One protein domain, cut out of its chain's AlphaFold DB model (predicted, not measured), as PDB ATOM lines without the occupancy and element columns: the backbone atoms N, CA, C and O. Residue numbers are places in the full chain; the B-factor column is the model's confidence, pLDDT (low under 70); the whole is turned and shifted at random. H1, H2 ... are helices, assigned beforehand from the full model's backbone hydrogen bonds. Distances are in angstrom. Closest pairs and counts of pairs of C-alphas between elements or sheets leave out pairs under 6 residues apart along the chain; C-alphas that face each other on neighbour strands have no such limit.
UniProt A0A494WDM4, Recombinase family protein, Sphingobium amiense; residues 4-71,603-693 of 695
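This is residues 4 to 71 and 603 to 693 of the 695 residues of the protein "Recombinase family protein" of Sphingobium amiense (UniProt A0A494WDM4). The longest helix, H5, runs through the larger part of a compact all-helix domain, with H7 crossing it on one side and residues 64 to 68 of H4 set across it on the opposite side. H8 also packs on H5, near its first residues, and H10 lies beyond H8, while H6 packs on H7. At one end of the domain H1 and H2 both pack on H3, and this group of three comes near the rest through H3, at H7 and H10. The printed part has 159 residues, with ten named helices, H1 to H10 in chain order, and no named strand; the class is all helix. The radius of gyration of the C-alphas is 15.2 A, and the C-alphas span 43 by 40 by 29 A.

H5, residues 606 to 623, is the hub and touches four other helices. It touches H7, residues 640 to 650, with its residues 611 to 619 alone, about perpendicular at 83 degrees; the closest C-alphas, those of Ala 615 and Leu 647, are 4.6 A apart. H4, residues 58 to 69, touches H5 with residues 64 to 68 alone, about perpendicular at 87 degrees, with the C-alphas of Met 68 and Val 613 closest at 5.6 A. H8, residues 654 to 662, touches residues 608 to 612 of H5 alone, at a steep tilt of 45 degrees, opposite ways; the C-alphas of Val 609 and Leu 661 are closest, at 6.2 A. H9, residues 671 to 674, only just touches H5, with 3 pairs of C-alphas within 8 A, the closest being those of Leu 608 and Ser 671 at 5.8 A. H4 also touches H8, with its residues 60 to 64 alone, at a steep tilt of 59 degrees, the C-alphas of Thr 60 and Gly 658 being closest at 5.2 A. H10, residues 684 to 692, touches H8 at a shallow tilt of 32 degrees, the same way, closest at the C-alphas of Ile 656 and Glu 688, 7.0 A. H6, residues 629 to 636, touches H7 about perpendicular at 86 degrees, closest at the C-alphas of Cys 633 and Asp 640, 6.3 A. H3, residues 37 to 53, touches H1, residues 4 to 14, at a shallow tilt of 6 degrees, opposite ways, with the C-alphas of Leu 9 and Gly 45 closest at 6.2 A. With residues 37 to 44 alone H3 touches H2, residues 17 to 28, at a shallow tilt of 31 degrees, the same way, closest at the C-alphas of Ser 17 and Pro 37, 5.7 A. H3 is close to but not clearly touching H7, with the C-alphas of Met 39 and Arg 648 closest at 7.2 A. H3 and H5 are apart. Every O i to N i+4 pair is within hydrogen-bond range in H2, H3, H4, H5, H6, H8 and H10, against 4 of 7 in H1 and 4 of 7 in H7; H9 is too short for such a pair.

H5 measures 25.4 A from C-alpha 606 at (-33.013, -45.701, -38.013) to C-alpha 623 at (-56.567, -37.879, -32.499). H3 measures 23.9 A, H2 16.6 A, H1 16.5 A, H4 16.3 A and H7 16.0 A. H1 begins at C-alpha 4, (-60.862, -28.923, -56.898), and H10 ends at C-alpha 692, (-37.730, -35.503, -53.127).

The two C-alphas farthest apart, those of Ala 18 and Gln 603, are 43.1 A apart. Residues 72 to 602 are not printed, and C-alphas 71 and 603 are 19.3 A apart across that cut. Of the links printed whole, none is long. The mean pLDDT of the printed part is 85.0; residues 70 to 71, 603, 677 to 679 and 693 are under 70.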
ATOM      1  N   ARG A   4     -59.993 -28.872 -58.072       80.88
ATOM      2  CA  ARG A   4     -60.862 -28.923 -56.898       80.88
ATOM      3  C   ARG A   4     -60.097 -29.112 -55.580       80.88
ATOM      4  O   ARG A   4     -60.423 -28.453 -54.598       80.88
ATOM      5  N   ILE A   5     -59.074 -29.970 -55.550       84.31
ATOM      6  CA  ILE A   5     -58.263 -30.222 -54.344       84.31
ATOM      7  C   ILE A   5     -57.437 -28.978 -54.003       84.31
ATOM      8  O   ILE A   5     -57.307 -28.625 -52.833       84.31
ATOM      9  N   GLU A   6     -56.897 -28.288 -55.013       82.31
ATOM     10  CA  GLU A   6     -56.149 -27.045 -54.795       82.31
ATOM     11  C   GLU A   6     -57.013 -25.955 -54.163       82.31
ATOM     12  O   GLU A   6     -56.577 -25.325 -53.195       82.31
ATOM     13  N   ALA A   7     -58.245 -25.786 -54.651       82.88
ATOM     14  CA  ALA A   7     -59.201 -24.843 -54.083       82.88
ATOM     15  C   ALA A   7     -59.560 -25.191 -52.627       82.88
ATOM     16  O   ALA A   7     -59.561 -24.312 -51.763       82.88
ATOM     17  N   GLU A   8     -59.796 -26.473 -52.323       85.75
ATOM     18  CA  GLU A   8     -60.092 -26.921 -50.955       85.75
ATOM     19  C   GLU A   8     -58.912 -26.716 -49.993       85.75
ATOM     20  O   GLU A   8     -59.113 -26.291 -48.853       85.75
ATOM     21  N   LEU A   9     -57.676 -26.974 -50.433       86.88
ATOM     22  CA  LEU A   9     -56.481 -26.762 -49.611       86.88
ATOM     23  C   LEU A   9     -56.187 -25.273 -49.392       86.88
ATOM     24  O   LEU A   9     -55.800 -24.900 -48.286       86.88
ATOM     25  N   ALA A  10     -56.395 -24.425 -50.405       85.19
ATOM     26  CA  ALA A  10     -56.241 -22.975 -50.280       85.19
ATOM     27  C   ALA A  10     -57.258 -22.376 -49.295       85.19
ATOM     28  O   ALA A  10     -56.908 -21.523 -48.479       85.19
ATOM     29  N   ALA A  11     -58.498 -22.881 -49.296       87.06
ATOM     30  CA  ALA A  11     -59.528 -22.431 -48.365       87.06
ATOM     31  C   ALA A  11     -59.130 -22.635 -46.890       87.06
ATOM     32  O   ALA A  11     -59.485 -21.814 -46.048       87.06
ATOM     33  N   LEU A  12     -58.344 -23.674 -46.559       87.81
ATOM     34  CA  LEU A  12     -57.903 -23.949 -45.182       87.81
ATOM     35  C   LEU A  12     -57.028 -22.840 -44.572       87.81
ATOM     36  O   LEU A  12     -56.991 -22.699 -43.343       87.81
ATOM     37  N   GLU A  13     -56.306 -22.071 -45.390       83.56
ATOM     38  CA  GLU A  13     -55.410 -21.012 -44.906       83.56
ATOM     39  C   GLU A  13     -56.192 -19.839 -44.301       83.56
ATOM     40  O   GLU A  13     -55.787 -19.311 -43.263       83.56
ATOM     41  N   GLY A  14     -57.351 -19.509 -44.880       83.12
ATOM     42  CA  GLY A  14     -58.224 -18.416 -44.438       83.12
ATOM     43  C   GLY A  14     -59.183 -18.764 -43.294       83.12
ATOM     44  O   GLY A  14     -59.822 -17.871 -42.740       83.12
ATOM     45  N   LEU A  15     -59.304 -20.041 -42.910       89.25
ATOM     46  CA  LEU A  15     -60.257 -20.456 -41.876       89.25
ATOM     47  C   LEU A  15     -59.814 -20.065 -40.459       89.25
ATOM     48  O   LEU A  15     -58.647 -20.218 -40.064       89.25
ATOM     49  N   SER A  16     -60.799 -19.636 -39.664       91.00
ATOM     50  CA  SER A  16     -60.658 -19.393 -38.229       91.00
ATOM     51  C   SER A  16     -60.452 -20.703 -37.455       91.00
ATOM     52  O   SER A  16     -60.775 -21.794 -37.924       91.00
ATOM     53  N   SER A  17     -59.939 -20.608 -36.223       88.81
ATOM     54  CA  SER A  17     -59.745 -21.780 -35.352       88.81
ATOM     55  C   SER A  17     -61.048 -22.559 -35.122       88.81
ATOM     56  O   SER A  17     -61.031 -23.785 -35.144       88.81
ATOM     57  N   ALA A  18     -62.182 -21.869 -34.950       89.38
ATOM     58  CA  ALA A  18     -63.486 -22.510 -34.779       89.38
ATOM     59  C   ALA A  18     -63.917 -23.270 -36.045       89.38
ATOM     60  O   ALA A  18     -64.263 -24.447 -35.959       89.38
ATOM     61  N   ALA A  19     -63.779 -22.642 -37.217       90.44
ATOM     62  CA  ALA A  19     -64.142 -23.251 -38.495       90.44
ATOM     63  C   ALA A  19     -63.271 -24.473 -38.839       90.44
ATOM     64  O   ALA A  19     -63.764 -25.460 -39.378       90.44
ATOM     65  N   LEU A  20     -61.980 -24.462 -38.480       91.19
ATOM     66  CA  LEU A  20     -61.107 -25.634 -38.646       91.19
ATOM     67  C   LEU A  20     -61.564 -26.822 -37.786       91.19
ATOM     68  O   LEU A  20     -61.501 -27.968 -38.234       91.19
ATOM     69  N   LYS A  21     -62.016 -26.565 -36.553       90.19
ATOM     70  CA  LYS A  21     -62.517 -27.611 -35.649       90.19
ATOM     71  C   LYS A  21     -63.821 -28.210 -36.161       90.19
ATOM     72  O   LYS A  21     -63.952 -29.428 -36.180       90.19
ATOM     73  N   GLU A  22     -64.745 -27.367 -36.608       90.31
ATOM     74  CA  GLU A  22     -65.996 -27.808 -37.227       90.31
ATOM     75  C   GLU A  22     -65.712 -28.673 -38.458       90.31
ATOM     76  O   GLU A  22     -66.149 -29.821 -38.524       90.31
ATOM     77  N   ARG A  23     -64.847 -28.192 -39.362       90.75
ATOM     78  CA  ARG A  23     -64.438 -28.935 -40.561       90.75
ATOM     79  C   ARG A  23     -63.822 -30.296 -40.231       90.75
ATOM     80  O   ARG A  23     -64.063 -31.264 -40.951       90.75
ATOM     81  N   TRP A  24     -63.040 -30.385 -39.155       90.81
ATOM     82  CA  TRP A  24     -62.463 -31.646 -38.684       90.81
ATOM     83  C   TRP A  24     -63.536 -32.654 -38.271       90.81
ATOM     84  O   TRP A  24     -63.479 -33.804 -38.712       90.81
ATOM     85  N   VAL A  25     -64.519 -32.223 -37.477       90.12
ATOM     86  CA  VAL A  25     -65.627 -33.078 -37.025       90.12
ATOM     87  C   VAL A  25     -66.457 -33.544 -38.215       90.12
ATOM     88  O   VAL A  25     -66.689 -34.744 -38.354       90.12
ATOM     89  N   THR A  26     -66.829 -32.629 -39.117       89.94
ATOM     90  CA  THR A  26     -67.609 -32.957 -40.319       89.94
ATOM     91  C   THR A  26     -66.889 -33.970 -41.203       89.94
ATOM     92  O   THR A  26     -67.515 -34.866 -41.760       89.94
ATOM     93  N   MET A  27     -65.568 -33.842 -41.347       87.75
ATOM     94  CA  MET A  27     -64.815 -34.707 -42.243       87.75
ATOM     95  C   MET A  27     -64.495 -36.062 -41.610       87.75
ATOM     96  O   MET A  27     -64.674 -37.080 -42.268       87.75
ATOM     97  N   THR A  28     -64.001 -36.098 -40.372       85.62
ATOM     98  CA  THR A  28     -63.412 -37.309 -39.768       85.62
ATOM     99  C   THR A  28     -64.339 -38.055 -38.812       85.62
ATOM    100  O   THR A  28     -63.981 -39.148 -38.372       85.62
ATOM    101  N   SER A  29     -65.481 -37.459 -38.442       84.75
ATOM    102  CA  SER A  29     -66.396 -37.968 -37.404       84.75
ATOM    103  C   SER A  29     -65.696 -38.294 -36.073       84.75
ATOM    104  O   SER A  29     -66.190 -39.086 -35.279       84.75
ATOM    105  N   SER A  30     -64.522 -37.700 -35.838       83.56
ATOM    106  CA  SER A  30     -63.663 -37.937 -34.678       83.56
ATOM    107  C   SER A  30     -63.653 -36.707 -33.765       83.56
ATOM    108  O   SER A  30     -63.872 -35.588 -34.247       83.56
ATOM    109  N   PRO A  31     -63.365 -36.868 -32.459       87.00
ATOM    110  CA  PRO A  31     -63.217 -35.731 -31.562       87.00
ATOM    111  C   PRO A  31     -62.121 -34.783 -32.059       87.00
ATOM    112  O   PRO A  31     -61.153 -35.183 -32.713       87.00
ATOM    113  N   VAL A  32     -62.284 -33.496 -31.756       86.00
ATOM    114  CA  VAL A  32     -61.324 -32.465 -32.156       86.00
ATOM    115  C   VAL A  32     -60.032 -32.641 -31.350       86.00
ATOM    116  O   VAL A  32     -60.064 -32.492 -30.123       86.00
ATOM    117  N   PRO A  33     -58.881 -32.896 -31.998       86.94
ATOM    118  CA  PRO A  33     -57.616 -33.034 -31.293       86.94
ATOM    119  C   PRO A  33     -57.218 -31.705 -30.638       86.94
ATOM    120  O   PRO A  33     -57.351 -30.627 -31.225       86.94
ATOM    121  N   ARG A  34     -56.686 -31.769 -29.411       85.31
ATOM    122  CA  ARG A  34     -56.229 -30.595 -28.642       85.31
ATOM    123  C   ARG A  34     -54.848 -30.125 -29.118       85.31
ATOM    124  O   ARG A  34     -53.849 -30.272 -28.415       85.31
ATOM    125  N   ILE A  35     -54.799 -29.582 -30.333       87.12
ATOM    126  CA  ILE A  35     -53.583 -29.128 -31.030       87.12
ATOM    127  C   ILE A  35     -53.715 -27.678 -31.517       87.12
ATOM    128  O   ILE A  35     -54.803 -27.106 -31.541       87.12
ATOM    129  N   SER A  36     -52.597 -27.071 -31.927       88.69
ATOM    130  CA  SER A  36     -52.608 -25.709 -32.473       88.69
ATOM    131  C   SER A  36     -53.331 -25.632 -33.832       88.69
ATOM    132  O   SER A  36     -53.312 -26.607 -34.591       88.69
ATOM    133  N   PRO A  37     -53.900 -24.468 -34.211       88.31
ATOM    134  CA  PRO A  37     -54.581 -24.302 -35.500       88.31
ATOM    135  C   PRO A  37     -53.701 -24.651 -36.708       88.31
ATOM    136  O   PRO A  37     -54.171 -25.247 -37.671       88.31
ATOM    137  N   ALA A  38     -52.401 -24.345 -36.647       87.69
ATOM    138  CA  ALA A  38     -51.451 -24.693 -37.704       87.69
ATOM    139  C   ALA A  38     -51.289 -26.216 -37.879       87.69
ATOM    140  O   ALA A  38     -51.206 -26.700 -39.004       87.69
ATOM    141  N   MET A  39     -51.278 -26.976 -36.780       88.50
ATOM    142  CA  MET A  39     -51.224 -28.442 -36.829       88.50
ATOM    143  C   MET A  39     -52.540 -29.039 -37.324       88.50
ATOM    144  O   MET A  39     -52.523 -29.995 -38.095       88.50
ATOM    145  N   LEU A  40     -53.673 -28.446 -36.936       90.31
ATOM    146  CA  LEU A  40     -54.988 -28.873 -37.409       90.31
ATOM    147  C   LEU A  40     -55.139 -28.676 -38.926       90.31
ATOM    148  O   LEU A  40     -55.689 -29.548 -39.591       90.31
ATOM    149  N   ARG A  41     -54.572 -27.601 -39.496       92.12
ATOM    150  CA  ARG A  41     -54.503 -27.407 -40.957       92.12
ATOM    151  C   ARG A  41     -53.698 -28.500 -41.663       92.12
ATOM    152  O   ARG A  41     -54.155 -29.006 -42.682       92.12
ATOM    153  N   LEU A  42     -52.541 -28.898 -41.121       90.81
ATOM    154  CA  LEU A  42     -51.743 -30.001 -41.681       90.81
ATOM    155  C   LEU A  42     -52.507 -31.331 -41.643       90.81
ATOM    156  O   LEU A  42     -52.504 -32.072 -42.625       90.81
ATOM    157  N   ALA A  43     -53.192 -31.609 -40.532       90.88
ATOM    158  CA  ALA A  43     -54.007 -32.807 -40.381       90.88
ATOM    159  C   ALA A  43     -55.179 -32.832 -41.375       90.88
ATOM    160  O   ALA A  43     -55.344 -33.814 -42.093       90.88
ATOM    161  N   LEU A  44     -55.944 -31.739 -41.470       91.44
ATOM    162  CA  LEU A  44     -57.036 -31.593 -42.437       91.44
ATOM    163  C   LEU A  44     -56.539 -31.733 -43.878       91.44
ATOM    164  O   LEU A  44     -57.119 -32.486 -44.653       91.44
ATOM    165  N   GLY A  45     -55.443 -31.057 -44.226       90.81
ATOM    166  CA  GLY A  45     -54.872 -31.130 -45.567       90.81
ATOM    167  C   GLY A  45     -54.412 -32.537 -45.941       90.81
ATOM    168  O   GLY A  45     -54.602 -32.961 -47.081       90.81
ATOM    169  N   ARG A  46     -53.864 -33.300 -44.987       90.88
ATOM    170  CA  ARG A  46     -53.540 -34.718 -45.195       90.88
ATOM    171  C   ARG A  46     -54.792 -35.553 -45.459       90.88
ATOM    172  O   ARG A  46     -54.770 -36.361 -46.378       90.88
ATOM    173  N   GLU A  47     -55.856 -35.386 -44.677       90.56
ATOM    174  CA  GLU A  47     -57.098 -36.161 -44.833       90.56
ATOM    175  C   GLU A  47     -57.811 -35.861 -46.165       90.56
ATOM    176  O   GLU A  47     -58.245 -36.791 -46.845       90.56
ATOM    177  N   ILE A  48     -57.863 -34.588 -46.585       90.62
ATOM    178  CA  ILE A  48     -58.407 -34.180 -47.895       90.62
ATOM    179  C   ILE A  48     -57.638 -34.875 -49.026       90.62
ATOM    180  O   ILE A  48     -58.232 -35.516 -49.893       90.62
ATOM    181  N   GLN A  49     -56.304 -34.805 -48.991       91.56
ATOM    182  CA  GLN A  49     -55.460 -35.408 -50.025       91.56
ATOM    183  C   GLN A  49     -55.503 -36.940 -49.991       91.56
ATOM    184  O   GLN A  49     -55.540 -37.558 -51.049       91.56
ATOM    185  N   ALA A  50     -55.579 -37.565 -48.813       88.88
ATOM    186  CA  ALA A  50     -55.670 -39.019 -48.685       88.88
ATOM    187  C   ALA A  50     -56.981 -39.591 -49.243       88.88
ATOM    188  O   ALA A  50     -56.965 -40.677 -49.819       88.88
ATOM    189  N   ARG A  51     -58.101 -38.867 -49.112       88.25
ATOM    190  CA  ARG A  51     -59.385 -39.263 -49.716       88.25
ATOM    191  C   ARG A  51     -59.384 -39.146 -51.233       88.25
ATOM    192  O   ARG A  51     -59.993 -39.977 -51.894       88.25
ATOM    193  N   ALA A  52     -58.718 -38.125 -51.766       86.06
ATOM    194  CA  ALA A  52     -58.739 -37.834 -53.194       86.06
ATOM    195  C   ALA A  52     -57.660 -38.585 -53.996       86.06
ATOM    196  O   ALA A  52     -57.919 -39.024 -55.111       86.06
ATOM    197  N   LEU A  53     -56.453 -38.735 -53.442       84.12
ATOM    198  CA  LEU A  53     -55.277 -39.297 -54.127       84.12
ATOM    199  C   LEU A  53     -54.891 -40.700 -53.629       84.12
ATOM    200  O   LEU A  53     -53.988 -41.321 -54.185       84.12
ATOM    201  N   GLY A  54     -55.561 -41.199 -52.586       81.38
ATOM    202  CA  GLY A  54     -55.187 -42.426 -51.886       81.38
ATOM    203  C   GLY A  54     -54.188 -42.173 -50.751       81.38
ATOM    204  O   GLY A  54     -53.341 -41.283 -50.806       81.38
ATOM    205  N   GLY A  55     -54.323 -42.944 -49.669       85.62
ATOM    206  CA  GLY A  55     -53.440 -42.884 -48.502       85.62
ATOM    207  C   GLY A  55     -52.121 -43.638 -48.705       85.62
ATOM    208  O   GLY A  55     -51.524 -43.635 -49.777       85.62
ATOM    209  N   PHE A  56     -51.641 -44.303 -47.651       85.75
ATOM    210  CA  PHE A  56     -50.485 -45.194 -47.775       85.75
ATOM    211  C   PHE A  56     -50.820 -46.409 -48.643       85.75
ATOM    212  O   PHE A  56     -51.873 -47.025 -48.471       85.75
ATOM    213  N   ASP A  57     -49.892 -46.800 -49.518       85.06
ATOM    214  CA  ASP A  57     -49.963 -48.102 -50.172       85.06
ATOM    215  C   ASP A  57     -49.835 -49.233 -49.133       85.06
ATOM    216  O   ASP A  57     -49.343 -49.051 -48.009       85.06
ATOM    217  N   ARG A  58     -50.287 -50.439 -49.500       81.62
ATOM    218  CA  ARG A  58     -50.323 -51.588 -48.579       81.62
ATOM    219  C   ARG A  58     -48.948 -51.881 -47.970       81.62
ATOM    220  O   ARG A  58     -48.857 -52.214 -46.789       81.62
ATOM    221  N   GLN A  59     -47.881 -51.729 -48.756       81.19
ATOM    222  CA  GLN A  59     -46.516 -52.005 -48.317       81.19
ATOM    223  C   GLN A  59     -46.002 -50.963 -47.310       81.19
ATOM    224  O   GLN A  59     -45.443 -51.346 -46.278       81.19
ATOM    225  N   THR A  60     -46.195 -49.664 -47.568       85.12
ATOM    226  CA  THR A  60     -45.788 -48.598 -46.636       85.12
ATOM    227  C   THR A  60     -46.598 -48.673 -45.351       85.12
ATOM    228  O   THR A  60     -46.017 -48.588 -44.268       85.12
ATOM    229  N   GLY A  61     -47.908 -48.924 -45.452       85.62
ATOM    230  CA  GLY A  61     -48.784 -49.107 -44.295       85.62
ATOM    231  C   GLY A  61     -48.333 -50.257 -43.388       85.62
ATOM    232  O   GLY A  61     -48.164 -50.065 -42.184       85.62
ATOM    233  N   GLN A  62     -48.046 -51.433 -43.960       83.25
ATOM    234  CA  GLN A  62     -47.549 -52.588 -43.199       83.25
ATOM    235  C   GLN A  62     -46.194 -52.317 -42.538       83.25
ATOM    236  O   GLN A  62     -46.004 -52.661 -41.372       83.25
ATOM    237  N   ARG A  63     -45.251 -51.681 -43.245       84.94
ATOM    238  CA  ARG A  63     -43.930 -51.353 -42.681       84.94
ATOM    239  C   ARG A  63     -44.014 -50.341 -41.549       84.94
ATOM    240  O   ARG A  63     -43.301 -50.491 -40.559       84.94
ATOM    241  N   LEU A  64     -44.871 -49.329 -41.680       86.50
ATOM    242  CA  LEU A  64     -45.106 -48.354 -40.619       86.50
ATOM    243  C   LEU A  64     -45.698 -49.042 -39.385       86.50
ATOM    244  O   LEU A  64     -45.172 -48.869 -38.289       86.50
ATOM    245  N   ALA A  65     -46.713 -49.892 -39.572       82.69
ATOM    246  CA  ALA A  65     -47.321 -50.663 -38.491       82.69
ATOM    247  C   ALA A  65     -46.311 -51.598 -37.799       82.69
ATOM    248  O   ALA A  65     -46.223 -51.610 -36.574       82.69
ATOM    249  N   GLN A  66     -45.483 -52.320 -38.563       82.12
ATOM    250  CA  GLN A  66     -44.407 -53.160 -38.017       82.12
ATOM    251  C   GLN A  66     -43.381 -52.338 -37.226       82.12
ATOM    252  O   GLN A  66     -42.990 -52.729 -36.127       82.12
ATOM    253  N   ALA A  67     -42.965 -51.180 -37.744       82.50
ATOM    254  CA  ALA A  67     -42.027 -50.295 -37.056       82.50
ATOM    255  C   ALA A  67     -42.629 -49.681 -35.778       82.50
ATOM    256  O   ALA A  67     -41.917 -49.490 -34.792       82.50
ATOM    257  N   MET A  68     -43.938 -49.409 -35.771       80.25
ATOM    258  CA  MET A  68     -44.683 -48.974 -34.587       80.25
ATOM    259  C   MET A  68     -44.870 -50.101 -33.564       80.25
ATOM    260  O   MET A  68     -44.847 -49.816 -32.369       80.25
ATOM    261  N   ALA A  69     -45.016 -51.354 -33.996       74.31
ATOM    262  CA  ALA A  69     -45.130 -52.515 -33.112       74.31
ATOM    263  C   ALA A  69     -43.786 -52.911 -32.473       74.31
ATOM    264  O   ALA A  69     -43.753 -53.338 -31.323       74.31
ATOM    265  N   ALA A  70     -42.663 -52.706 -33.171       66.69
ATOM    266  CA  ALA A  70     -41.304 -53.044 -32.722       66.69
ATOM    267  C   ALA A  70     -40.739 -52.113 -31.618       66.69
ATOM    268  O   ALA A  70     -39.553 -51.789 -31.607       66.69
ATOM    269  N   GLY A  71     -41.594 -51.621 -30.722       52.50
ATOM    270  CA  GLY A  71     -41.408 -50.412 -29.931       52.50
ATOM    271  C   GLY A  71     -40.057 -50.165 -29.253       52.50
ATOM    272  O   GLY A  71     -39.463 -51.005 -28.590       52.50
ATOM    273  N   GLN A 603     -30.941 -48.062 -47.452       67.25
ATOM    274  CA  GLN A 603     -30.974 -48.442 -46.036       67.25
ATOM    275  C   GLN A 603     -31.798 -47.435 -45.235       67.25
ATOM    276  O   GLN A 603     -31.431 -46.257 -45.207       67.25
ATOM    277  N   PRO A 604     -32.870 -47.876 -44.548       76.06
ATOM    278  CA  PRO A 604     -33.659 -46.994 -43.702       76.06
ATOM    279  C   PRO A 604     -32.779 -46.347 -42.631       76.06
ATOM    280  O   PRO A 604     -32.050 -47.023 -41.896       76.06
ATOM    281  N   ASP A 605     -32.834 -45.020 -42.533       76.50
ATOM    282  CA  ASP A 605     -32.140 -44.311 -41.464       76.50
ATOM    283  C   ASP A 605     -32.917 -44.534 -40.167       76.50
ATOM    284  O   ASP A 605     -33.989 -43.969 -39.962       76.50
ATOM    285  N   ALA A 606     -32.361 -45.350 -39.271       78.25
ATOM    286  CA  ALA A 606     -33.013 -45.701 -38.013       78.25
ATOM    287  C   ALA A 606     -33.404 -44.475 -37.166       78.25
ATOM    288  O   ALA A 606     -34.336 -44.560 -36.375       78.25
ATOM    289  N   SER A 607     -32.705 -43.340 -37.293       79.44
ATOM    290  CA  SER A 607     -33.092 -42.112 -36.592       79.44
ATOM    291  C   SER A 607     -34.331 -41.460 -37.202       79.44
ATOM    292  O   SER A 607     -35.214 -41.047 -36.456       79.44
ATOM    293  N   LEU A 608     -34.423 -41.427 -38.534       84.50
ATOM    294  CA  LEU A 608     -35.585 -40.911 -39.254       84.50
ATOM    295  C   LEU A 608     -36.807 -41.798 -39.048       84.50
ATOM    296  O   LEU A 608     -37.871 -41.294 -38.709       84.50
ATOM    297  N   VAL A 609     -36.632 -43.116 -39.174       87.56
ATOM    298  CA  VAL A 609     -37.703 -44.088 -38.932       87.56
ATOM    299  C   VAL A 609     -38.238 -43.941 -37.510       87.56
ATOM    300  O   VAL A 609     -39.447 -43.868 -37.333       87.56
ATOM    301  N   ARG A 610     -37.365 -43.794 -36.499       86.44
ATOM    302  CA  ARG A 610     -37.804 -43.536 -35.116       86.44
ATOM    303  C   ARG A 610     -38.615 -42.250 -34.979       86.44
ATOM    304  O   ARG A 610     -39.603 -42.259 -34.260       86.44
ATOM    305  N   LEU A 611     -38.214 -41.163 -35.640       89.50
ATOM    306  CA  LEU A 611     -38.954 -39.898 -35.585       89.50
ATOM    307  C   LEU A 611     -40.336 -40.010 -36.237       89.50
ATOM    308  O   LEU A 611     -41.303 -39.534 -35.655       89.50
ATOM    309  N   ILE A 612     -40.438 -40.671 -37.396       90.88
ATOM    310  CA  ILE A 612     -41.723 -40.929 -38.065       90.88
ATOM    311  C   ILE A 612     -42.620 -41.806 -37.190       90.88
ATOM    312  O   ILE A 612     -43.774 -41.464 -36.954       90.88
ATOM    313  N   VAL A 613     -42.083 -42.907 -36.657       89.56
ATOM    314  CA  VAL A 613     -42.821 -43.809 -35.762       89.56
ATOM    315  C   VAL A 613     -43.322 -43.064 -34.525       89.56
ATOM    316  O   VAL A 613     -44.485 -43.207 -34.157       89.56
ATOM    317  N   GLN A 614     -42.472 -42.242 -33.901       89.38
ATOM    318  CA  GLN A 614     -42.859 -41.454 -32.734       89.38
ATOM    319  C   GLN A 614     -43.957 -40.438 -33.072       89.38
ATOM    320  O   GLN A 614     -44.921 -40.310 -32.322       89.38
ATOM    321  N   ALA A 615     -43.839 -39.753 -34.211       91.75
ATOM    322  CA  ALA A 615     -44.831 -38.788 -34.665       91.75
ATOM    323  C   ALA A 615     -46.202 -39.437 -34.889       91.75
ATOM    324  O   ALA A 615     -47.208 -38.897 -34.434       91.75
ATOM    325  N   HIS A 616     -46.240 -40.608 -35.533       91.31
ATOM    326  CA  HIS A 616     -47.480 -41.356 -35.749       91.31
ATOM    327  C   HIS A 616     -48.103 -41.854 -34.442       91.31
ATOM    328  O   HIS A 616     -49.306 -41.712 -34.268       91.31
ATOM    329  N   ARG A 617     -47.302 -42.352 -33.490       89.00
ATOM    330  CA  ARG A 617     -47.804 -42.772 -32.168       89.00
ATOM    331  C   ARG A 617     -48.469 -41.630 -31.411       89.00
ATOM    332  O   ARG A 617     -49.602 -41.759 -30.962       89.00
ATOM    333  N   TRP A 618     -47.783 -40.496 -31.311       90.44
ATOM    334  CA  TRP A 618     -48.340 -39.317 -30.655       90.44
ATOM    335  C   TRP A 618     -49.569 -38.778 -31.371       90.44
ATOM    336  O   TRP A 618     -50.509 -38.330 -30.719       90.44
ATOM    337  N   TRP A 619     -49.584 -38.832 -32.701       91.44
ATOM    338  CA  TRP A 619     -50.756 -38.444 -33.471       91.44
ATOM    339  C   TRP A 619     -51.959 -39.352 -33.205       91.44
ATOM    340  O   TRP A 619     -53.059 -38.843 -33.004       91.44
ATOM    341  N   ASP A 620     -51.756 -40.669 -33.143       88.56
ATOM    342  CA  ASP A 620     -52.824 -41.631 -32.862       88.56
ATOM    343  C   ASP A 620     -53.440 -41.425 -31.472       88.56
ATOM    344  O   ASP A 620     -54.648 -41.588 -31.311       88.56
ATOM    345  N   GLU A 621     -52.641 -41.022 -30.480       87.75
ATOM    346  CA  GLU A 621     -53.131 -40.650 -29.148       87.75
ATOM    347  C   GLU A 621     -53.880 -39.308 -29.159       87.75
ATOM    348  O   GLU A 621     -54.997 -39.212 -28.652       87.75
ATOM    349  N   LEU A 622     -53.311 -38.272 -29.785       88.69
ATOM    350  CA  LEU A 622     -53.923 -36.938 -29.839       88.69
ATOM    351  C   LEU A 622     -55.239 -36.928 -30.630       88.69
ATOM    352  O   LEU A 622     -56.160 -36.191 -30.274       88.69
ATOM    353  N   ARG A 623     -55.353 -37.752 -31.680       87.12
ATOM    354  CA  ARG A 623     -56.567 -37.879 -32.499       87.12
ATOM    355  C   ARG A 623     -57.745 -38.467 -31.722       87.12
ATOM    356  O   ARG A 623     -58.885 -38.141 -32.037       87.12
ATOM    357  N   LYS A 624     -57.492 -39.297 -30.705       84.75
ATOM    358  CA  LYS A 624     -58.547 -39.824 -29.822       84.75
ATOM    359  C   LYS A 624     -59.148 -38.746 -28.918       84.75
ATOM    360  O   LYS A 624     -60.221 -38.946 -28.369       84.75
ATOM    361  N   GLY A 625     -58.482 -37.597 -28.768       75.50
ATOM    362  CA  GLY A 625     -58.967 -36.468 -27.968       75.50
ATOM    363  C   GLY A 625     -58.811 -36.636 -26.451       75.50
ATOM    364  O   GLY A 625     -59.121 -35.706 -25.709       75.50
ATOM    365  N   GLU A 626     -58.294 -37.780 -25.995       76.19
ATOM    366  CA  GLU A 626     -58.115 -38.132 -24.579       76.19
ATOM    367  C   GLU A 626     -56.922 -37.408 -23.929       76.19
ATOM    368  O   GLU A 626     -56.928 -37.146 -22.729       76.19
ATOM    369  N   VAL A 627     -55.905 -37.048 -24.719       82.50
ATOM    370  CA  VAL A 627     -54.640 -36.463 -24.243       82.50
ATOM    371  C   VAL A 627     -54.386 -35.131 -24.953       82.50
ATOM    372  O   VAL A 627     -54.722 -34.965 -26.127       82.50
ATOM    373  N   ASN A 628     -53.807 -34.149 -24.254       84.12
ATOM    374  CA  ASN A 628     -53.353 -32.888 -24.855       84.12
ATOM    375  C   ASN A 628     -51.818 -32.849 -24.984       84.12
ATOM    376  O   ASN A 628     -51.108 -33.680 -24.418       84.12
ATOM    377  N   ILE A 629     -51.295 -31.872 -25.735       82.62
ATOM    378  CA  ILE A 629     -49.846 -31.726 -25.951       82.62
ATOM    379  C   ILE A 629     -49.087 -31.616 -24.620       82.62
ATOM    380  O   ILE A 629     -48.056 -32.261 -24.468       82.62
ATOM    381  N   THR A 630     -49.609 -30.858 -23.653       83.62
ATOM    382  CA  THR A 630     -48.974 -30.633 -22.346       83.62
ATOM    383  C   THR A 630     -48.804 -31.933 -21.554       83.62
ATOM    384  O   THR A 630     -47.695 -32.251 -21.136       83.62
ATOM    385  N   MET A 631     -49.862 -32.740 -21.442       84.19
ATOM    386  CA  MET A 631     -49.844 -34.051 -20.781       84.19
ATOM    387  C   MET A 631     -48.870 -35.015 -21.463       84.19
ATOM    388  O   MET A 631     -48.131 -35.747 -20.803       84.19
ATOM    389  N   LEU A 632     -48.834 -35.001 -22.798       85.00
ATOM    390  CA  LEU A 632     -47.907 -35.828 -23.564       85.00
ATOM    391  C   LEU A 632     -46.450 -35.369 -23.343       85.00
ATOM    392  O   LEU A 632     -45.556 -36.203 -23.218       85.00
ATOM    393  N   CYS A 633     -46.195 -34.058 -23.254       86.56
ATOM    394  CA  CYS A 633     -44.867 -33.490 -22.986       86.56
ATOM    395  C   CYS A 633     -44.349 -33.861 -21.595       86.56
ATOM    396  O   CYS A 633     -43.182 -34.234 -21.463       86.56
ATOM    397  N   GLU A 634     -45.213 -33.798 -20.579       84.12
ATOM    398  CA  GLU A 634     -44.898 -34.207 -19.208       84.12
ATOM    399  C   GLU A 634     -44.552 -35.698 -19.137       84.12
ATOM    400  O   GLU A 634     -43.511 -36.067 -18.586       84.12
ATOM    401  N   ARG A 635     -45.369 -36.551 -19.769       87.06
ATOM    402  CA  ARG A 635     -45.159 -38.005 -19.802       87.06
ATOM    403  C   ARG A 635     -43.859 -38.394 -20.504       87.06
ATOM    404  O   ARG A 635     -43.095 -39.211 -19.995       87.06
ATOM    405  N   GLU A 636     -43.602 -37.806 -21.668       82.25
ATOM    406  CA  GLU A 636     -42.438 -38.124 -22.507       82.25
ATOM    407  C   GLU A 636     -41.175 -37.345 -22.091       82.25
ATOM    408  O   GLU A 636     -40.091 -37.589 -22.627       82.25
ATOM    409  N   LYS A 637     -41.292 -36.419 -21.125       82.56
ATOM    410  CA  LYS A 637     -40.222 -35.536 -20.627       82.56
ATOM    411  C   LYS A 637     -39.551 -34.720 -21.738       82.56
ATOM    412  O   LYS A 637     -38.323 -34.603 -21.798       82.56
ATOM    413  N   VAL A 638     -40.353 -34.146 -22.633       86.69
ATOM    414  CA  VAL A 638     -39.893 -33.373 -23.800       86.69
ATOM    415  C   VAL A 638     -40.528 -31.984 -23.825       86.69
ATOM    416  O   VAL A 638     -41.569 -31.760 -23.223       86.69
ATOM    417  N   SER A 639     -39.906 -31.025 -24.515       86.88
ATOM    418  CA  SER A 639     -40.461 -29.669 -24.616       86.88
ATOM    419  C   SER A 639     -41.571 -29.566 -25.664       86.88
ATOM    420  O   SER A 639     -41.477 -30.184 -26.728       86.88
ATOM    421  N   ASP A 640     -42.543 -28.680 -25.429       82.94
ATOM    422  CA  ASP A 640     -43.642 -28.370 -26.361       82.94
ATOM    423  C   ASP A 640     -43.149 -28.042 -27.773       82.94
ATOM    424  O   ASP A 640     -43.697 -28.510 -28.774       82.94
ATOM    425  N   ALA A 641     -42.068 -27.263 -27.867       83.69
ATOM    426  CA  ALA A 641     -41.467 -26.884 -29.139       83.69
ATOM    427  C   ALA A 641     -40.873 -28.090 -29.888       83.69
ATOM    428  O   ALA A 641     -40.952 -28.151 -31.115       83.69
ATOM    429  N   TRP A 642     -40.269 -29.049 -29.177       87.62
ATOM    430  CA  TRP A 642     -39.713 -30.255 -29.792       87.62
ATOM    431  C   TRP A 642     -40.813 -31.234 -30.199       87.62
ATOM    432  O   TRP A 642     -40.838 -31.663 -31.353       87.62
ATOM    433  N   MET A 643     -41.762 -31.495 -29.295       88.38
ATOM    434  CA  MET A 643     -42.967 -32.286 -29.551       88.38
ATOM    435  C   MET A 643     -43.681 -31.791 -30.812       88.38
ATOM    436  O   MET A 643     -43.916 -32.556 -31.744       88.38
ATOM    437  N   SER A 644     -43.934 -30.483 -30.892       86.88
ATOM    438  CA  SER A 644     -44.610 -29.857 -32.033       86.88
ATOM    439  C   SER A 644     -43.842 -30.002 -33.348       86.88
ATOM    440  O   SER A 644     -44.457 -30.040 -34.410       86.88
ATOM    441  N   ARG A 645     -42.502 -30.065 -33.320       88.94
ATOM    442  CA  ARG A 645     -41.676 -30.284 -34.523       88.94
ATOM    443  C   ARG A 645     -41.722 -31.736 -34.981       88.94
ATOM    444  O   ARG A 645     -41.797 -31.981 -36.178       88.94
ATOM    445  N   VAL A 646     -41.694 -32.681 -34.046       89.75
ATOM    446  CA  VAL A 646     -41.776 -34.115 -34.349       89.75
ATOM    447  C   VAL A 646     -43.182 -34.492 -34.809       89.75
ATOM    448  O   VAL A 646     -43.307 -35.190 -35.802       89.75
ATOM    449  N   LEU A 647     -44.239 -33.978 -34.173       90.12
ATOM    450  CA  LEU A 647     -45.629 -34.293 -34.524       90.12
ATOM    451  C   LEU A 647     -45.969 -33.934 -35.981       90.12
ATOM    452  O   LEU A 647     -46.753 -34.626 -36.621       90.12
ATOM    453  N   ARG A 648     -45.324 -32.905 -36.553       90.25
ATOM    454  CA  ARG A 648     -45.455 -32.555 -37.984       90.25
ATOM    455  C   ARG A 648     -45.063 -33.698 -38.920       90.25
ATOM    456  O   ARG A 648     -45.568 -33.771 -40.035       90.25
ATOM    457  N   LEU A 649     -44.187 -34.593 -38.467       91.38
ATOM    458  CA  LEU A 649     -43.693 -35.731 -39.237       91.38
ATOM    459  C   LEU A 649     -44.718 -36.869 -39.362       91.38
ATOM    460  O   LEU A 649     -44.424 -37.848 -40.038       91.38
ATOM    461  N   ALA A 650     -45.912 -36.733 -38.771       90.75
ATOM    462  CA  ALA A 650     -47.054 -37.610 -39.033       90.75
ATOM    463  C   ALA A 650     -47.817 -37.239 -40.326       90.75
ATOM    464  O   ALA A 650     -48.649 -38.017 -40.797       90.75
ATOM    465  N   PHE A 651     -47.550 -36.051 -40.891       91.62
ATOM    466  CA  PHE A 651     -48.241 -35.494 -42.061       91.62
ATOM    467  C   PHE A 651     -47.479 -35.408 -43.411       91.62
ATOM    468  O   PHE A 651     -48.037 -34.811 -44.337       91.62
ATOM    469  N   PRO A 652     -46.268 -35.976 -43.605       90.94
ATOM    470  CA  PRO A 652     -45.684 -36.121 -44.938       90.94
ATOM    471  C   PRO A 652     -46.525 -36.995 -45.882       90.94
ATOM    472  O   PRO A 652     -47.289 -37.858 -45.436       90.94
ATOM    473  N   SER A 653     -46.329 -36.812 -47.189       91.12
ATOM    474  CA  SER A 653     -46.989 -37.597 -48.229       91.12
ATOM    475  C   SER A 653     -46.640 -39.090 -48.118       91.12
ATOM    476  O   SER A 653     -45.570 -39.453 -47.601       91.12
ATOM    477  N   PRO A 654     -47.511 -39.986 -48.619       89.62
ATOM    478  CA  PRO A 654     -47.232 -41.415 -48.685       89.62
ATOM    479  C   PRO A 654     -45.893 -41.749 -49.345       89.62
ATOM    480  O   PRO A 654     -45.162 -42.599 -48.838       89.62
ATOM    481  N   ALA A 655     -45.526 -41.030 -50.411       87.62
ATOM    482  CA  ALA A 655     -44.259 -41.217 -51.110       87.62
ATOM    483  C   ALA A 655     -43.048 -40.884 -50.222       87.62
ATOM    484  O   ALA A 655     -42.059 -41.620 -50.221       87.62
ATOM    485  N   ILE A 656     -43.128 -39.815 -49.419       88.81
ATOM    486  CA  ILE A 656     -42.056 -39.402 -48.497       88.81
ATOM    487  C   ILE A 656     -41.871 -40.413 -47.377       88.81
ATOM    488  O   ILE A 656     -40.757 -40.893 -47.142       88.81
ATOM    489  N   THR A 657     -42.965 -40.792 -46.725       89.38
ATOM    490  CA  THR A 657     -42.938 -41.801 -45.663       89.38
ATOM    491  C   THR A 657     -42.451 -43.148 -46.200       89.38
ATOM    492  O   THR A 657     -41.569 -43.765 -45.600       89.38
ATOM    493  N   GLY A 658     -42.927 -43.569 -47.377       87.81
ATOM    494  CA  GLY A 658     -42.479 -44.783 -48.060       87.81
ATOM    495  C   GLY A 658     -40.988 -44.760 -48.394       87.81
ATOM    496  O   GLY A 658     -40.273 -45.725 -48.113       87.81
ATOM    497  N   ALA A 659     -40.465 -43.646 -48.912       86.75
ATOM    498  CA  ALA A 659     -39.037 -43.510 -49.190       86.75
ATOM    499  C   ALA A 659     -38.187 -43.594 -47.916       86.75
ATOM    500  O   ALA A 659     -37.161 -44.268 -47.919       86.75
ATOM    501  N   ILE A 660     -38.622 -42.978 -46.813       88.25
ATOM    502  CA  ILE A 660     -37.890 -43.017 -45.539       88.25
ATOM    503  C   ILE A 660     -37.910 -44.427 -44.933       88.25
ATOM    504  O   ILE A 660     -36.871 -44.924 -44.487       88.25
ATOM    505  N   LEU A 661     -39.061 -45.106 -44.962       86.31
ATOM    506  CA  LEU A 661     -39.208 -46.482 -44.466       86.31
ATOM    507  C   LEU A 661     -38.484 -47.513 -45.344       86.31
ATOM    508  O   LEU A 661     -38.106 -48.579 -44.861       86.31
ATOM    509  N   THR A 662     -38.284 -47.220 -46.629       82.06
ATOM    510  CA  THR A 662     -37.533 -48.076 -47.564       82.06
ATOM    511  C   THR A 662     -36.051 -47.713 -47.656       82.06
ATOM    512  O   THR A 662     -35.279 -48.488 -48.215       82.06
ATOM    513  N   GLY A 663     -35.628 -46.575 -47.097       80.44
ATOM    514  CA  GLY A 663     -34.253 -46.092 -47.207       80.44
ATOM    515  C   GLY A 663     -33.910 -45.450 -48.552       80.44
ATOM    516  O   GLY A 663     -32.731 -45.275 -48.842       80.44
ATOM    517  N   ARG A 664     -34.909 -45.151 -49.390       80.19
ATOM    518  CA  ARG A 664     -34.756 -44.561 -50.731       80.19
ATOM    519  C   ARG A 664     -34.843 -43.033 -50.730       80.19
ATOM    520  O   ARG A 664     -34.867 -42.429 -51.800       80.19
ATOM    521  N   GLN A 665     -34.924 -42.404 -49.558       83.38
ATOM    522  CA  GLN A 665     -34.985 -40.950 -49.457       83.38
ATOM    523  C   GLN A 665     -33.707 -40.284 -50.007       83.38
ATOM    524  O   GLN A 665     -32.616 -40.854 -49.875       83.38
ATOM    525  N   PRO A 666     -33.797 -39.067 -50.575       80.50
ATOM    526  CA  PRO A 666     -32.622 -38.344 -51.046       80.50
ATOM    527  C   PRO A 666     -31.615 -38.094 -49.925       80.50
ATOM    528  O   PRO A 666     -31.980 -37.883 -48.767       80.50
ATOM    529  N   ALA A 667     -30.324 -38.037 -50.264       72.62
ATOM    530  CA  ALA A 667     -29.272 -37.854 -49.264       72.62
ATOM    531  C   ALA A 667     -29.400 -36.535 -48.470       72.62
ATOM    532  O   ALA A 667     -28.930 -36.459 -47.334       72.62
ATOM    533  N   GLY A 668     -30.037 -35.505 -49.036       73.94
ATOM    534  CA  GLY A 668     -30.316 -34.239 -48.350       73.94
ATOM    535  C   GLY A 668     -31.358 -34.355 -47.230       73.94
ATOM    536  O   GLY A 668     -31.267 -33.623 -46.241       73.94
ATOM    537  N   LEU A 669     -32.289 -35.311 -47.328       81.50
ATOM    538  CA  LEU A 669     -33.394 -35.483 -46.389       81.50
ATOM    539  C   LEU A 669     -32.921 -36.206 -45.119       81.50
ATOM    540  O   LEU A 669     -32.917 -37.432 -45.021       81.50
ATOM    541  N   ASN A 670     -32.471 -35.422 -44.139       81.88
ATOM    542  CA  ASN A 670     -31.998 -35.900 -42.838       81.88
ATOM    543  C   ASN A 670     -32.871 -35.376 -41.684       81.88
ATOM    544  O   ASN A 670     -33.759 -34.547 -41.874       81.88
ATOM    545  N   SER A 671     -32.609 -35.848 -40.460       82.31
ATOM    546  CA  SER A 671     -33.412 -35.505 -39.280       82.31
ATOM    547  C   SER A 671     -33.403 -34.008 -38.960       82.31
ATOM    548  O   SER A 671     -34.403 -33.494 -38.474       82.31
ATOM    549  N   ALA A 672     -32.321 -33.285 -39.267       79.44
ATOM    550  CA  ALA A 672     -32.278 -31.836 -39.085       79.44
ATOM    551  C   ALA A 672     -33.128 -31.099 -40.133       79.44
ATOM    552  O   ALA A 672     -33.815 -30.145 -39.772       79.44
ATOM    553  N   ALA A 673     -33.111 -31.560 -41.388       80.38
ATOM    554  CA  ALA A 673     -33.929 -31.004 -42.465       80.38
ATOM    555  C   ALA A 673     -35.428 -31.186 -42.182       80.38
ATOM    556  O   ALA A 673     -36.178 -30.217 -42.221       80.38
ATOM    557  N   LEU A 674     -35.849 -32.395 -41.791       81.38
ATOM    558  CA  LEU A 674     -37.249 -32.678 -41.453       81.38
ATOM    559  C   LEU A 674     -37.731 -31.932 -40.209       81.38
ATOM    560  O   LEU A 674     -38.877 -31.497 -40.150       81.38
ATOM    561  N   LEU A 675     -36.867 -31.780 -39.205       83.31
ATOM    562  CA  LEU A 675     -37.236 -31.056 -37.997       83.31
ATOM    563  C   LEU A 675     -37.197 -29.540 -38.187       83.31
ATOM    564  O   LEU A 675     -37.578 -28.858 -37.244       83.31
ATOM    565  N   ALA A 676     -36.708 -28.981 -39.299       80.44
ATOM    566  CA  ALA A 676     -36.608 -27.530 -39.478       80.44
ATOM    567  C   ALA A 676     -37.978 -26.832 -39.346       80.44
ATOM    568  O   ALA A 676     -39.033 -27.398 -39.639       80.44
ATOM    569  N   THR A 677     -37.983 -25.597 -38.838       66.69
ATOM    570  CA  THR A 677     -39.226 -24.845 -38.624       66.69
ATOM    571  C   THR A 677     -39.918 -24.608 -39.968       66.69
ATOM    572  O   THR A 677     -39.289 -24.099 -40.885       66.69
ATOM    573  N   GLY A 678     -41.195 -24.986 -40.089       67.62
ATOM    574  CA  GLY A 678     -41.951 -24.825 -41.341       67.62
ATOM    575  C   GLY A 678     -41.620 -25.842 -42.441       67.62
ATOM    576  O   GLY A 678     -42.070 -25.663 -43.561       67.62
ATOM    577  N   ALA A 679     -40.875 -26.912 -42.140       68.19
ATOM    578  CA  ALA A 679     -40.384 -27.847 -43.158       68.19
ATOM    579  C   ALA A 679     -41.470 -28.616 -43.933       68.19
ATOM    580  O   ALA A 679     -41.201 -29.053 -45.044       68.19
ATOM    581  N   VAL A 680     -42.664 -28.816 -43.364       83.06
ATOM    582  CA  VAL A 680     -43.734 -29.624 -43.976       83.06
ATOM    583  C   VAL A 680     -44.865 -28.695 -44.439       83.06
ATOM    584  O   VAL A 680     -45.631 -28.244 -43.582       83.06
ATOM    585  N   PRO A 681     -44.978 -28.379 -45.745       86.75
ATOM    586  CA  PRO A 681     -46.140 -27.671 -46.286       86.75
ATOM    587  C   PRO A 681     -47.391 -28.560 -46.268       86.75
ATOM    588  O   PRO A 681     -47.301 -29.779 -46.123       86.75
ATOM    589  N   VAL A 682     -48.575 -27.959 -46.411       88.31
ATOM    590  CA  VAL A 682     -49.855 -28.693 -46.392       88.31
ATOM    591  C   VAL A 682     -50.017 -29.570 -47.643       88.31
ATOM    592  O   VAL A 682     -50.556 -30.673 -47.555       88.31
ATOM    593  N   ARG A 683     -49.523 -29.115 -48.801       89.81
ATOM    594  CA  ARG A 683     -49.702 -29.779 -50.102       89.81
ATOM    595  C   ARG A 683     -48.646 -30.861 -50.348       89.81
ATOM    596  O   ARG A 683     -47.452 -30.581 -50.287       89.81
ATOM    597  N   TRP A 684     -49.059 -32.076 -50.708       90.06
ATOM    598  CA  TRP A 684     -48.156 -33.196 -51.003       90.06
ATOM    599  C   TRP A 684     -47.259 -32.937 -52.212       90.06
ATOM    600  O   TRP A 684     -46.079 -33.270 -52.163       90.06
ATOM    601  N   CYS A 685     -47.763 -32.279 -53.258       86.31
ATOM    602  CA  CYS A 685     -46.951 -31.926 -54.425       86.31
ATOM    603  C   CYS A 685     -45.790 -30.979 -54.064       86.31
ATOM    604  O   CYS A 685     -44.679 -31.138 -54.567       86.31
ATOM    605  N   GLU A 686     -46.017 -30.031 -53.150       86.62
ATOM    606  CA  GLU A 686     -44.976 -29.137 -52.632       86.62
ATOM    607  C   GLU A 686     -44.015 -29.884 -51.711       86.62
ATOM    608  O   GLU A 686     -42.804 -29.712 -51.835       86.62
ATOM    609  N   GLN A 687     -44.529 -30.759 -50.839       88.75
ATOM    610  CA  GLN A 687     -43.685 -31.609 -49.997       88.75
ATOM    611  C   GLN A 687     -42.735 -32.455 -50.853       88.75
ATOM    612  O   GLN A 687     -41.537 -32.501 -50.585       88.75
ATOM    613  N   GLU A 688     -43.244 -33.105 -51.900       87.50
ATOM    614  CA  GLU A 688     -42.448 -33.948 -52.792       87.50
ATOM    615  C   GLU A 688     -41.447 -33.124 -53.601       87.50
ATOM    616  O   GLU A 688     -40.282 -33.503 -53.680       87.50
ATOM    617  N   ARG A 689     -41.825 -31.946 -54.109       85.00
ATOM    618  CA  ARG A 689     -40.855 -31.031 -54.732       85.00
ATOM    619  C   ARG A 689     -39.742 -30.629 -53.762       85.00
ATOM    620  O   ARG A 689     -38.573 -30.736 -54.104       85.00
ATOM    621  N   MET A 690     -40.074 -30.234 -52.534       83.06
ATOM    622  CA  MET A 690     -39.087 -29.763 -51.553       83.06
ATOM    623  C   MET A 690     -38.202 -30.876 -50.976       83.06
ATOM    624  O   MET A 690     -37.048 -30.628 -50.629       83.06
ATOM    625  N   MET A 691     -38.746 -32.083 -50.807       83.50
ATOM    626  CA  MET A 691     -38.088 -33.169 -50.070       83.50
ATOM    627  C   MET A 691     -37.582 -34.306 -50.957       83.50
ATOM    628  O   MET A 691     -36.703 -35.049 -50.512       83.50
ATOM    629  N   MET A 692     -38.119 -34.456 -52.175       77.88
ATOM    630  CA  MET A 692     -37.730 -35.503 -53.127       77.88
ATOM    631  C   MET A 692     -36.929 -35.000 -54.324       77.88
ATOM    632  O   MET A 692     -36.167 -35.794 -54.873       77.88
ATOM    633  N   GLN A 693     -37.065 -33.734 -54.736       65.00
ATOM    634  CA  GLN A 693     -36.299 -33.216 -55.873       65.00
ATOM    635  C   GLN A 693     -34.913 -32.732 -55.445       65.00
ATOM    636  O   GLN A 693     -34.721 -32.071 -54.423       65.00
TER     637      GLN A 693